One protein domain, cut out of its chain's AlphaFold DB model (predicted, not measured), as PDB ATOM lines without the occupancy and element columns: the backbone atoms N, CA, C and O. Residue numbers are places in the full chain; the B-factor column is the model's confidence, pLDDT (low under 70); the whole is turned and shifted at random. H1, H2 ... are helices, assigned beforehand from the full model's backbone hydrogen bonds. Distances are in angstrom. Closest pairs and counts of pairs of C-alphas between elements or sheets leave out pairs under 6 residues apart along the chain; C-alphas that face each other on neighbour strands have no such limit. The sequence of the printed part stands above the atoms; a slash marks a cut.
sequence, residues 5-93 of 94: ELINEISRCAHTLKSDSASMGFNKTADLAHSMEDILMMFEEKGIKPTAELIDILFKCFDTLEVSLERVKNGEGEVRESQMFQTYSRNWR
ATOM      1  N   GLU A   5     145.288 156.870 118.114       85.81
ATOM      2  CA  GLU A   5     144.189 156.449 117.234       85.81
ATOM      3  C   GLU A   5     142.893 156.138 117.997       85.81
ATOM      4  O   GLU A   5     141.818 156.508 117.539       85.81
ATOM      5  N   LEU A   6     142.997 155.514 119.177       88.00
ATOM      6  CA  LEU A   6     141.833 155.185 119.999       88.00
ATOM      7  C   LEU A   6     141.204 156.446 120.595       88.00
ATOM      8  O   LEU A   6     139.986 156.547 120.653       88.00
ATOM      9  N   ILE A   7     142.026 157.412 121.015       88.19
ATOM     10  CA  ILE A   7     141.516 158.691 121.521       88.19
ATOM     11  C   ILE A   7     140.745 159.391 120.394       88.19
ATOM     12  O   ILE A   7     139.574 159.707 120.596       88.19
ATOM     13  N   ASN A   8     141.330 159.448 119.185       87.69
ATOM     14  CA  ASN A   8     140.709 160.060 117.999       87.69
ATOM     15  C   ASN A   8     139.340 159.453 117.671       87.69
ATOM     16  O   ASN A   8     138.428 160.146 117.219       87.69
ATOM     17  N   GLU A   9     139.190 158.138 117.836       91.31
ATOM     18  CA  GLU A   9     137.906 157.465 117.644       91.31
ATOM     19  C   GLU A   9     136.881 157.884 118.698       91.31
ATOM     20  O   GLU A   9     135.762 158.253 118.340       91.31
ATOM     21  N   ILE A  10     137.268 157.901 119.975       90.88
ATOM     22  CA  ILE A  10     136.372 158.274 121.078       90.88
ATOM     23  C   ILE A  10     135.976 159.754 120.975       90.88
ATOM     24  O   ILE A  10     134.808 160.081 121.177       90.88
ATOM     25  N   SER A  11     136.907 160.638 120.605       90.44
ATOM     26  CA  SER A  11     136.657 162.069 120.388       90.44
ATOM     27  C   SER A  11     135.600 162.298 119.303       90.44
ATOM     28  O   SER A  11     134.602 162.987 119.526       90.44
ATOM     29  N   ARG A  12     135.718 161.606 118.159       92.88
ATOM     30  CA  ARG A  12     134.692 161.646 117.102       92.88
ATOM     31  C   ARG A  12     133.341 161.117 117.577       92.88
ATOM     32  O   ARG A  12     132.315 161.714 117.260       92.88
ATOM     33  N   CYS A  13     133.322 160.029 118.348       93.81
ATOM     34  CA  CYS A  13     132.083 159.513 118.931       93.81
ATOM     35  C   CYS A  13     131.429 160.533 119.877       93.81
ATOM     36  O   CYS A  13     130.217 160.729 119.805       93.81
ATOM     37  N   ALA A  14     132.216 161.212 120.718       92.19
ATOM     38  CA  ALA A  14     131.727 162.264 121.607       92.19
ATOM     39  C   ALA A  14     131.155 163.457 120.818       92.19
ATOM     40  O   ALA A  14     130.066 163.936 121.133       92.19
ATOM     41  N   HIS A  15     131.820 163.871 119.734       92.81
ATOM     42  CA  HIS A  15     131.338 164.930 118.842       92.81
ATOM     43  C   HIS A  15     129.986 164.596 118.191       92.81
ATOM     44  O   HIS A  15     129.077 165.436 118.148       92.81
ATOM     45  N   THR A  16     129.839 163.369 117.681       96.00
ATOM     46  CA  THR A  16     128.571 162.886 117.121       96.00
ATOM     47  C   THR A  16     127.491 162.855 118.197       96.00
ATOM     48  O   THR A  16     126.433 163.448 118.006       96.00
ATOM     49  N   LEU A  17     127.782 162.278 119.367       93.69
ATOM     50  CA  LEU A  17     126.834 162.202 120.478       93.69
ATOM     51  C   LEU A  17     126.356 163.587 120.936       93.69
ATOM     52  O   LEU A  17     125.166 163.765 121.197       93.69
ATOM     53  N   LYS A  18     127.255 164.577 120.999       91.94
ATOM     54  CA  LYS A  18     126.924 165.977 121.298       91.94
ATOM     55  C   LYS A  18     125.911 166.531 120.298       91.94
ATOM     56  O   LYS A  18     124.880 167.069 120.699       91.94
ATOM     57  N   SER A  19     126.213 166.404 119.008       94.81
ATOM     58  CA  SER A  19     125.403 166.970 117.923       94.81
ATOM     59  C   SER A  19     124.033 166.297 117.820       94.81
ATOM     60  O   SER A  19     123.017 166.980 117.661       94.81
ATOM     61  N   ASP A  20     123.992 164.976 117.989       95.25
ATOM     62  CA  ASP A  20     122.759 164.192 117.975       95.25
ATOM     63  C   ASP A  20     121.883 164.536 119.185       95.25
ATOM     64  O   ASP A  20     120.697 164.830 119.031       95.25
ATOM     65  N   SER A  21     122.475 164.600 120.383       92.19
ATOM     66  CA  SER A  21     121.760 164.956 121.616       92.19
ATOM     67  C   SER A  21     121.186 166.370 121.551       92.19
ATOM     68  O   SER A  21     120.016 166.575 121.873       92.19
ATOM     69  N   ALA A  22     121.966 167.342 121.066       92.06
ATOM     70  CA  ALA A  22     121.500 168.713 120.877       92.06
ATOM     71  C   ALA A  22     120.330 168.779 119.883       92.06
ATOM     72  O   ALA A  22     119.330 169.448 120.143       92.06
ATOM     73  N   SER A  23     120.419 168.035 118.775       94.88
ATOM     74  CA  SER A  23     119.362 167.974 117.755       94.88
ATOM     75  C   SER A  23     118.071 167.333 118.274       94.88
ATOM     76  O   SER A  23     116.980 167.716 117.856       94.88
ATOM     77  N   MET A  24     118.180 166.385 119.209       93.44
ATOM     78  CA  MET A  24     117.042 165.759 119.893       93.44
ATOM     79  C   MET A  24     116.488 166.602 121.058       93.44
ATOM     80  O   MET A  24     115.450 166.259 121.621       93.44
ATOM     81  N   GLY A  25     117.151 167.704 121.424       91.38
ATOM     82  CA  GLY A  25     116.783 168.549 122.565       91.38
ATOM     83  C   GLY A  25     117.250 168.018 123.926       91.38
ATOM     84  O   GLY A  25     116.848 168.556 124.960       91.38
ATOM     85  N   PHE A  26     118.109 166.996 123.941       91.44
ATOM     86  CA  PHE A  26     118.766 166.450 125.130       91.44
ATOM     87  C   PHE A  26     119.976 167.313 125.502       91.44
ATOM     88  O   PHE A  26     121.136 166.943 125.306       91.44
ATOM     89  N   ASN A  27     119.689 168.522 125.983       89.88
ATOM     90  CA  ASN A  27     120.701 169.548 126.222       89.88
ATOM     91  C   ASN A  27     121.720 169.120 127.287       89.88
ATOM     92  O   ASN A  27     122.903 169.403 127.136       89.88
ATOM     93  N   LYS A  28     121.299 168.402 128.338       88.69
ATOM     94  CA  LYS A  28     122.229 167.954 129.392       88.69
ATOM     95  C   LYS A  28     123.163 166.858 128.916       88.69
ATOM     96  O   LYS A  28     124.340 166.846 129.267       88.69
ATOM     97  N   THR A  29     122.657 165.982 128.066       90.25
ATOM     98  CA  THR A  29     123.450 164.945 127.412       90.25
ATOM     99  C   THR A  29     124.422 165.564 126.403       90.25
ATOM    100  O   THR A  29     125.582 165.157 126.344       90.25
ATOM    101  N   ALA A  30     124.001 166.608 125.679       90.44
ATOM    102  CA  ALA A  30     124.873 167.366 124.783       90.44
ATOM    103  C   ALA A  30     126.014 168.078 125.535       90.44
ATOM    104  O   ALA A  30     127.168 167.982 125.120       90.44
ATOM    105  N   ASP A  31     125.717 168.732 126.663       88.31
ATOM    106  CA  ASP A  31     126.715 169.405 127.508       88.31
ATOM    107  C   ASP A  31     127.751 168.415 128.078       88.31
ATOM    108  O   ASP A  31     128.955 168.703 128.135       88.31
ATOM    109  N   LEU A  32     127.297 167.221 128.471       89.19
ATOM    110  CA  LEU A  32     128.160 166.148 128.957       89.19
ATOM    111  C   LEU A  32     129.084 165.620 127.852       89.19
ATOM    112  O   LEU A  32     130.293 165.521 128.059       89.19
ATOM    113  N   ALA A  33     128.529 165.336 126.670       90.88
ATOM    114  CA  ALA A  33     129.292 164.870 125.514       90.88
ATOM    115  C   ALA A  33     130.330 165.907 125.057       90.88
ATOM    116  O   ALA A  33     131.462 165.547 124.745       90.88
ATOM    117  N   HIS A  34     129.980 167.193 125.104       89.12
ATOM    118  CA  HIS A  34     130.914 168.285 124.839       89.12
ATOM    119  C   HIS A  34     132.072 168.311 125.849       89.12
ATOM    120  O   HIS A  34     133.228 168.420 125.461       89.12
ATOM    121  N   SER A  35     131.789 168.123 127.142       87.62
ATOM    122  CA  SER A  35     132.841 168.075 128.170       87.62
ATOM    123  C   SER A  35     133.792 166.881 127.981       87.62
ATOM    124  O   SER A  35     134.985 166.982 128.265       87.62
ATOM    125  N   MET A  36     133.278 165.744 127.502       90.38
ATOM    126  CA  MET A  36     134.102 164.580 127.150       90.38
ATOM    127  C   MET A  36     134.983 164.863 125.931       90.38
ATOM    128  O   MET A  36     136.173 164.552 125.962       90.38
ATOM    129  N   GLU A  37     134.409 165.462 124.884       91.06
ATOM    130  CA  GLU A  37     135.119 165.881 123.672       91.06
ATOM    131  C   GLU A  37     136.285 166.818 124.011       91.06
ATOM    132  O   GLU A  37     137.410 166.543 123.599       91.06
ATOM    133  N   ASP A  38     136.063 167.833 124.852       88.56
ATOM    134  CA  ASP A  38     137.108 168.771 125.284       88.56
ATOM    135  C   ASP A  38     138.299 168.048 125.936       88.56
ATOM    136  O   ASP A  38     139.461 168.330 125.628       88.56
ATOM    137  N   ILE A  39     138.036 167.079 126.824       88.75
ATOM    138  CA  ILE A  39     139.095 166.308 127.496       88.75
ATOM    139  C   ILE A  39     139.876 165.449 126.499       88.75
ATOM    140  O   ILE A  39     141.102 165.361 126.585       88.75
ATOM    141  N   LEU A  40     139.188 164.826 125.546       89.75
ATOM    142  CA  LEU A  40     139.814 163.965 124.544       89.75
ATOM    143  C   LEU A  40     140.641 164.782 123.542       89.75
ATOM    144  O   LEU A  40     141.794 164.436 123.277       89.75
ATOM    145  N   MET A  41     140.123 165.927 123.088       88.00
ATOM    146  CA  MET A  41     140.851 166.881 122.247       88.00
ATOM    147  C   MET A  41     142.123 167.395 122.928       88.00
ATOM    148  O   MET A  41     143.145 167.583 122.271       88.00
ATOM    149  N   MET A  42     142.128 167.575 124.254       85.69
ATOM    150  CA  MET A  42     143.349 167.951 124.978       85.69
ATOM    151  C   MET A  42     144.470 166.907 124.850       85.69
ATOM    152  O   MET A  42     145.650 167.270 124.797       85.69
ATOM    153  N   PHE A  43     144.132 165.621 124.792       86.81
ATOM    154  CA  PHE A  43     145.125 164.566 124.592       86.81
ATOM    155  C   PHE A  43     145.651 164.535 123.154       86.81
ATOM    156  O   PHE A  43     146.840 164.289 122.945       86.81
ATOM    157  N   GLU A  44     144.783 164.803 122.180       81.31
ATOM    158  CA  GLU A  44     145.095 164.735 120.747       81.31
ATOM    159  C   GLU A  44     145.813 165.983 120.232       81.31
ATOM    160  O   GLU A  44     146.886 165.882 119.640       81.31
ATOM    161  N   GLU A  45     145.236 167.164 120.466       82.44
ATOM    162  CA  GLU A  45     145.681 168.431 119.882       82.44
ATOM    163  C   GLU A  45     146.761 169.106 120.724       82.44
ATOM    164  O   GLU A  45     147.726 169.661 120.195       82.44
ATOM    165  N   LYS A  46     146.608 169.063 122.054       79.81
ATOM    166  CA  LYS A  46     147.522 169.740 122.986       79.81
ATOM    167  C   LYS A  46     148.652 168.833 123.478       79.81
ATOM    168  O   LYS A  46     149.522 169.292 124.217       79.81
ATOM    169  N   GLY A  47     148.651 167.554 123.089       79.81
ATOM    170  CA  GLY A  47     149.661 166.573 123.493       79.81
ATOM    171  C   GLY A  47     149.728 166.351 125.008       79.81
ATOM    172  O   GLY A  47     150.768 165.929 125.527       79.81
ATOM    173  N   ILE A  48     148.645 166.661 125.734       83.06
ATOM    174  CA  ILE A  48     148.578 166.455 127.179       83.06
ATOM    175  C   ILE A  48     148.600 164.952 127.442       83.06
ATOM    176  O   ILE A  48     147.830 164.183 126.869       83.06
ATOM    177  N   LYS A  49     149.494 164.509 128.328       84.06
ATOM    178  CA  LYS A  49     149.512 163.105 128.740       84.06
ATOM    179  C   LYS A  49     148.264 162.810 129.576       84.06
ATOM    180  O   LYS A  49     148.015 163.554 130.525       84.06
ATOM    181  N   PRO A  50     147.537 161.714 129.301       83.81
ATOM    182  CA  PRO A  50     146.418 161.308 130.138       83.81
ATOM    183  C   PRO A  50     146.870 161.119 131.588       83.81
ATOM    184  O   PRO A  50     147.757 160.308 131.869       83.81
ATOM    185  N   THR A  51     146.283 161.891 132.501       87.00
ATOM    186  CA  THR A  51     146.473 161.731 133.945       87.00
ATOM    187  C   THR A  51     145.366 160.842 134.503       87.00
ATOM    188  O   THR A  51     144.283 160.765 133.925       87.00
ATOM    189  N   ALA A  52     145.621 160.177 135.634       87.81
ATOM    190  CA  ALA A  52     144.597 159.370 136.302       87.81
ATOM    191  C   ALA A  52     143.333 160.195 136.598       87.81
ATOM    192  O   ALA A  52     142.234 159.739 136.326       87.81
ATOM    193  N   GLU A  53     143.501 161.448 137.027       86.12
ATOM    194  CA  GLU A  53     142.387 162.364 137.287       86.12
ATOM    195  C   GLU A  53     141.524 162.624 136.042       86.12
ATOM    196  O   GLU A  53     140.301 162.544 136.120       86.12
ATOM    197  N   LEU A  54     142.131 162.893 134.880       84.75
ATOM    198  CA  LEU A  54     141.372 163.146 133.648       84.75
ATOM    199  C   LEU A  54     140.668 161.883 133.140       84.75
ATOM    200  O   LEU A  54     139.551 161.958 132.631       84.75
ATOM    201  N   ILE A  55     141.301 160.722 133.308       88.12
ATOM    202  CA  ILE A  55     140.688 159.433 132.984       88.12
ATOM    203  C   ILE A  55     139.504 159.136 133.918       88.12
ATOM    204  O   ILE A  55     138.444 158.743 133.439       88.12
ATOM    205  N   ASP A  56     139.635 159.393 135.220       89.31
ATOM    206  CA  ASP A  56     138.544 159.227 136.188       89.31
ATOM    207  C   ASP A  56     137.366 160.164 135.888       89.31
ATOM    208  O   ASP A  56     136.205 159.784 136.048       89.31
ATOM    209  N   ILE A  57     137.641 161.389 135.427       86.75
ATOM    210  CA  ILE A  57     136.597 162.320 134.981       86.75
ATOM    211  C   ILE A  57     135.870 161.763 133.754       86.75
ATOM    212  O   ILE A  57     134.640 161.761 133.742       86.75
ATOM    213  N   LEU A  58     136.595 161.249 132.755       88.31
ATOM    214  CA  LEU A  58     135.974 160.620 131.585       88.31
ATOM    215  C   LEU A  58     135.072 159.448 131.986       88.31
ATOM    216  O   LEU A  58     133.945 159.372 131.500       88.31
ATOM    217  N   PHE A  59     135.515 158.581 132.902       90.12
ATOM    218  CA  PHE A  59     134.683 157.485 133.410       90.12
ATOM    219  C   PHE A  59     133.409 157.986 134.094       90.12
ATOM    220  O   PHE A  59     132.322 157.527 133.758       90.12
ATOM    221  N   LYS A  60     133.500 159.012 134.948       88.25
ATOM    222  CA  LYS A  60     132.312 159.631 135.562       88.25
ATOM    223  C   LYS A  60     131.346 160.214 134.531       88.25
ATOM    224  O   LYS A  60     130.134 160.201 134.756       88.25
ATOM    225  N   CYS A  61     131.857 160.746 133.418       88.06
ATOM    226  CA  CYS A  61     131.008 161.190 132.318       88.06
ATOM    227  C   CYS A  61     130.283 160.010 131.658       88.06
ATOM    228  O   CYS A  61     129.082 160.109 131.433       88.06
ATOM    229  N   PHE A  62     130.966 158.888 131.406       90.00
ATOM    230  CA  PHE A  62     130.326 157.676 130.880       90.00
ATOM    231  C   PHE A  62     129.242 157.139 131.820       90.00
ATOM    232  O   PHE A  62     128.128 156.889 131.363       90.00
ATOM    233  N   ASP A  63     129.520 157.059 133.122       89.88
ATOM    234  CA  ASP A  63     128.536 156.618 134.119       89.88
ATOM    235  C   ASP A  63     127.303 157.540 134.122       89.88
ATOM    236  O   ASP A  63     126.155 157.100 134.148       89.88
ATOM    237  N   THR A  64     127.526 158.857 134.044       89.56
ATOM    238  CA  THR A  64     126.438 159.846 134.008       89.56
ATOM    239  C   THR A  64     125.623 159.743 132.720       89.56
ATOM    240  O   THR A  64     124.398 159.888 132.752       89.56
ATOM    241  N   LEU A  65     126.283 159.485 131.590       89.25
ATOM    242  CA  LEU A  65     125.635 159.279 130.301       89.25
ATOM    243  C   LEU A  65     124.727 158.047 130.341       89.25
ATOM    244  O   LEU A  65     123.577 158.138 129.917       89.25
ATOM    245  N   GLU A  66     125.211 156.930 130.885       90.69
ATOM    246  CA  GLU A  66     124.433 155.695 131.027       90.69
ATOM    247  C   GLU A  66     123.157 155.931 131.847       90.69
ATOM    248  O   GLU A  66     122.055 155.618 131.390       90.69
ATOM    249  N   VAL A  67     123.285 156.603 132.996       91.12
ATOM    250  CA  VAL A  67     122.135 156.960 133.840       91.12
ATOM    251  C   VAL A  67     121.175 157.914 133.117       91.12
ATOM    252  O   VAL A  67     119.957 157.773 133.231       91.12
ATOM    253  N   SER A  68     121.685 158.892 132.359       90.19
ATOM    254  CA  SER A  68     120.839 159.818 131.589       90.19
ATOM    255  C   SER A  68     120.035 159.091 130.516       90.19
ATOM    256  O   SER A  68     118.828 159.309 130.398       90.19
ATOM    257  N   LEU A  69     120.667 158.167 129.791       90.12
ATOM    258  CA  LEU A  69     120.001 157.355 128.775       90.12
ATOM    259  C   LEU A  69     118.927 156.447 129.380       90.12
ATOM    260  O   LEU A  69     117.829 156.356 128.828       90.12
ATOM    261  N   GLU A  70     119.204 155.810 130.518       92.62
ATOM    262  CA  GLU A  70     118.224 154.972 131.213       92.62
ATOM    263  C   GLU A  70     116.995 155.783 131.648       92.62
ATOM    264  O   GLU A  70     115.856 155.386 131.391       92.62
ATOM    265  N   ARG A  71     117.207 156.968 132.224       93.12
ATOM    266  CA  ARG A  71     116.110 157.848 132.637       93.12
ATOM    267  C   ARG A  71     115.285 158.357 131.464       93.12
ATOM    268  O   ARG A  71     114.056 158.345 131.532       93.12
ATOM    269  N   VAL A  72     115.934 158.776 130.376       91.62
ATOM    270  CA  VAL A  72     115.239 159.192 129.148       91.62
ATOM    271  C   VAL A  72     114.401 158.036 128.600       91.62
ATOM    272  O   VAL A  72     113.232 158.237 128.274       91.62
ATOM    273  N   LYS A  73     114.948 156.814 128.582       92.19
ATOM    274  CA  LYS A  73     114.230 155.601 128.165       92.19
ATOM    275  C   LYS A  73     113.009 155.302 129.043       92.19
ATOM    276  O   LYS A  73     111.991 154.853 128.518       92.19
ATOM    277  N   ASN A  74     113.087 155.583 130.342       95.19
ATOM    278  CA  ASN A  74     111.988 155.399 131.294       95.19
ATOM    279  C   ASN A  74     110.990 156.576 131.324       95.19
ATOM    280  O   ASN A  74     109.994 156.517 132.043       95.19
ATOM    281  N   GLY A  75     111.219 157.643 130.548       93.25
ATOM    282  CA  GLY A  75     110.363 158.835 130.531       93.25
ATOM    283  C   GLY A  75     110.578 159.787 131.716       93.25
ATOM    284  O   GLY A  75     109.743 160.651 131.973       93.25
ATOM    285  N   GLU A  76     111.696 159.659 132.432       91.75
ATOM    286  CA  GLU A  76     112.037 160.432 133.639       91.75
ATOM    287  C   GLU A  76     112.857 161.706 133.347       91.75
ATOM    288  O   GLU A  76     113.273 162.427 134.266       91.75
ATOM    289  N   GLY A  77     113.108 161.978 132.063       89.19
ATOM    290  CA  GLY A  77     113.933 163.088 131.588       89.19
ATOM    291  C   GLY A  77     115.428 162.914 131.879       89.19
ATOM    292  O   GLY A  77     115.863 161.915 132.446       89.19
ATOM    293  N   GLU A  78     116.230 163.902 131.484       89.94
ATOM    294  CA  GLU A  78     117.691 163.846 131.622       89.94
ATOM    295  C   GLU A  78     118.160 163.907 133.084       89.94
ATOM    296  O   GLU A  78     117.486 164.452 133.972       89.94
ATOM    297  N   VAL A  79     119.370 163.399 133.333       85.69
ATOM    298  CA  VAL A  79     120.056 163.644 134.605       85.69
ATOM    299  C   VAL A  79     120.241 165.149 134.795       85.69
ATOM    300  O   VAL A  79     120.754 165.861 133.932       85.69
ATOM    301  N   ARG A  80     119.831 165.648 135.963       73.94
ATOM    302  CA  ARG A  80     120.164 167.009 136.389       73.94
ATOM    303  C   ARG A  80     121.645 167.038 136.749       73.94
ATOM    304  O   ARG A  80     122.072 166.214 137.552       73.94
ATOM    305  N   GLU A  81     122.397 167.968 136.158       65.31
ATOM    306  CA  GLU A  81     123.834 168.140 136.413       65.31
ATOM    307  C   GLU A  81     124.159 168.020 137.905       65.31
ATOM    308  O   GLU A  81     123.630 168.764 138.735       65.31
ATOM    309  N   SER A  82     125.061 167.097 138.240       55.47
ATOM    310  CA  SER A  82     125.714 167.139 139.539       55.47
ATOM    311  C   SER A  82     126.724 168.291 139.535       55.47
ATOM    312  O   SER A  82     127.418 168.537 138.546       55.47
ATOM    313  N   GLN A  83     126.814 169.005 140.656       49.31
ATOM    314  CA  GLN A  83     127.658 170.193 140.849       49.31
ATOM    315  C   GLN A  83     129.143 169.958 140.499       49.31
ATOM    316  O   GLN A  83     129.867 170.901 140.189       49.31
ATOM    317  N   MET A  84     129.565 168.690 140.479       51.66
ATOM    318  CA  MET A  84     130.897 168.215 140.112       51.66
ATOM    319  C   MET A  84     131.331 168.648 138.700       51.66
ATOM    320  O   MET A  84     132.483 169.028 138.517       51.66
ATOM    321  N   PHE A  85     130.435 168.639 137.707       56.09
ATOM    322  CA  PHE A  85     130.815 168.903 136.309       56.09
ATOM    323  C   PHE A  85     131.014 170.393 136.002       56.09
ATOM    324  O   PHE A  85     131.876 170.748 135.197       56.09
ATOM    325  N   GLN A  86     130.295 171.279 136.699       53.69
ATOM    326  CA  GLN A  86     130.476 172.729 136.558       53.69
ATOM    327  C   GLN A  86     131.816 173.221 137.112       53.69
ATOM    328  O   GLN A  86     132.373 174.197 136.610       53.69
ATOM    329  N   THR A  87     132.343 172.555 138.141       50.69
ATOM    330  CA  THR A  87     133.647 172.895 138.721       50.69
ATOM    331  C   THR A  87     134.781 172.620 137.737       50.69
ATOM    332  O   THR A  87     135.675 173.449 137.598       50.69
ATOM    333  N   TYR A  88     134.727 171.506 137.006       54.78
ATOM    334  CA  TYR A  88     135.761 171.190 136.024       54.78
ATOM    335  C   TYR A  88     135.592 172.002 134.737       54.78
ATOM    336  O   TYR A  88     136.558 172.613 134.299       54.78
ATOM    337  N   SER A  89     134.386 172.131 134.176       50.19
ATOM    338  CA  SER A  89     134.182 172.892 132.930       50.19
ATOM    339  C   SER A  89     134.500 174.394 133.040       50.19
ATOM    340  O   SER A  89     134.764 175.024 132.015       50.19
ATOM    341  N   ARG A  90     134.506 174.974 134.255       46.72
ATOM    342  CA  ARG A  90     134.972 176.353 134.514       46.72
ATOM    343  C   ARG A  90     136.490 176.479 134.600       46.72
ATOM    344  O   ARG A  90     137.013 177.473 134.121       46.72
ATOM    345  N   ASN A  91     137.187 175.494 135.166       45.22
ATOM    346  CA  ASN A  91     138.634 175.582 135.395       45.22
ATOM    347  C   ASN A  91     139.481 175.459 134.114       45.22
ATOM    348  O   ASN A  91     140.666 175.765 134.159       45.22
ATOM    349  N   TRP A  92     138.904 175.017 132.989       50.22
ATOM    350  CA  TRP A  92     139.635 174.775 131.733       50.22
ATOM    351  C   TRP A  92     139.288 175.752 130.590       50.22
ATOM    352  O   TRP A  92     139.794 175.583 129.481       50.22
ATOM    353  N   ARG A  93     138.414 176.747 130.832       39.16
ATOM    354  CA  ARG A  93     138.041 177.796 129.852       39.16
ATOM    355  C   ARG A  93     138.795 179.123 130.030       39.16
ATOM    356  O   ARG A  93     138.571 180.032 129.233       39.16
TER     357      ARG A  93
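This is residues 5 to 93 of the 94 residues of the protein "HPt domain-containing protein" of Candidatus Altiarchaeales archaeon (UniProt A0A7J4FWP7). Three long helices run back and forth alongside one another: H2 is in the middle, touching H1 and H3, while H1 and H3 stay apart. A short fourth helix, H4, crosses slantwise over H2 and lies near H3, after a link that folds back from the end of H3. The printed part has 89 residues with four named helices, H1 to H4 in that order, and no named strand; the class is all helix. The whole is compact, with a radius of gyration of the C-alphas of 13.0 A, and its elongated outline spans 40 by 25 by 20 A.

H1, residues 5 to 24, begins at C-alpha 5 (144.189, 156.449, 117.234) and is 28.8 A long from first to last C-alpha. H2, residues 27 to 44, is 25.5 A long. H3, residues 52 to 73, is the longest at 31.7 A. H4, residues 83 to 91, is 13.4 A long and ends at C-alpha 91 (138.634, 175.582, 135.395).

H1 and H2 form a helical hairpin: they touch, opposite ways at a shallow tilt of 20 degrees, and their closest C-alphas, of Lys 18 and Ala 30, are 4.3 A apart. H2 and H3 form another, at a shallow tilt of 26 degrees, with closest C-alphas, of Met 36 and Leu 58, at 6.2 A. H4 is close to H2 but not clearly touching, at a steep tilt of 44 degrees; their closest C-alphas, of Ser 35 and Ser 89, are 6.9 A apart. H3 and H4 are near each other, with 6 pairs of C-alphas within 10 A. H1 is apart from H3 and H4. Every O i to N i+4 pair is within hydrogen-bond range in H1 and H3, against 13 of 14 in H2 and 2 of 5 in H4, where 2 of 6 O i to N i+3 pairs are.

The two C-alphas farthest apart, of Gly 47 and Gly 75, are 40.7 A apart. The printed part has no cut and no long link. Residues 81 to 93 have pLDDT under 70.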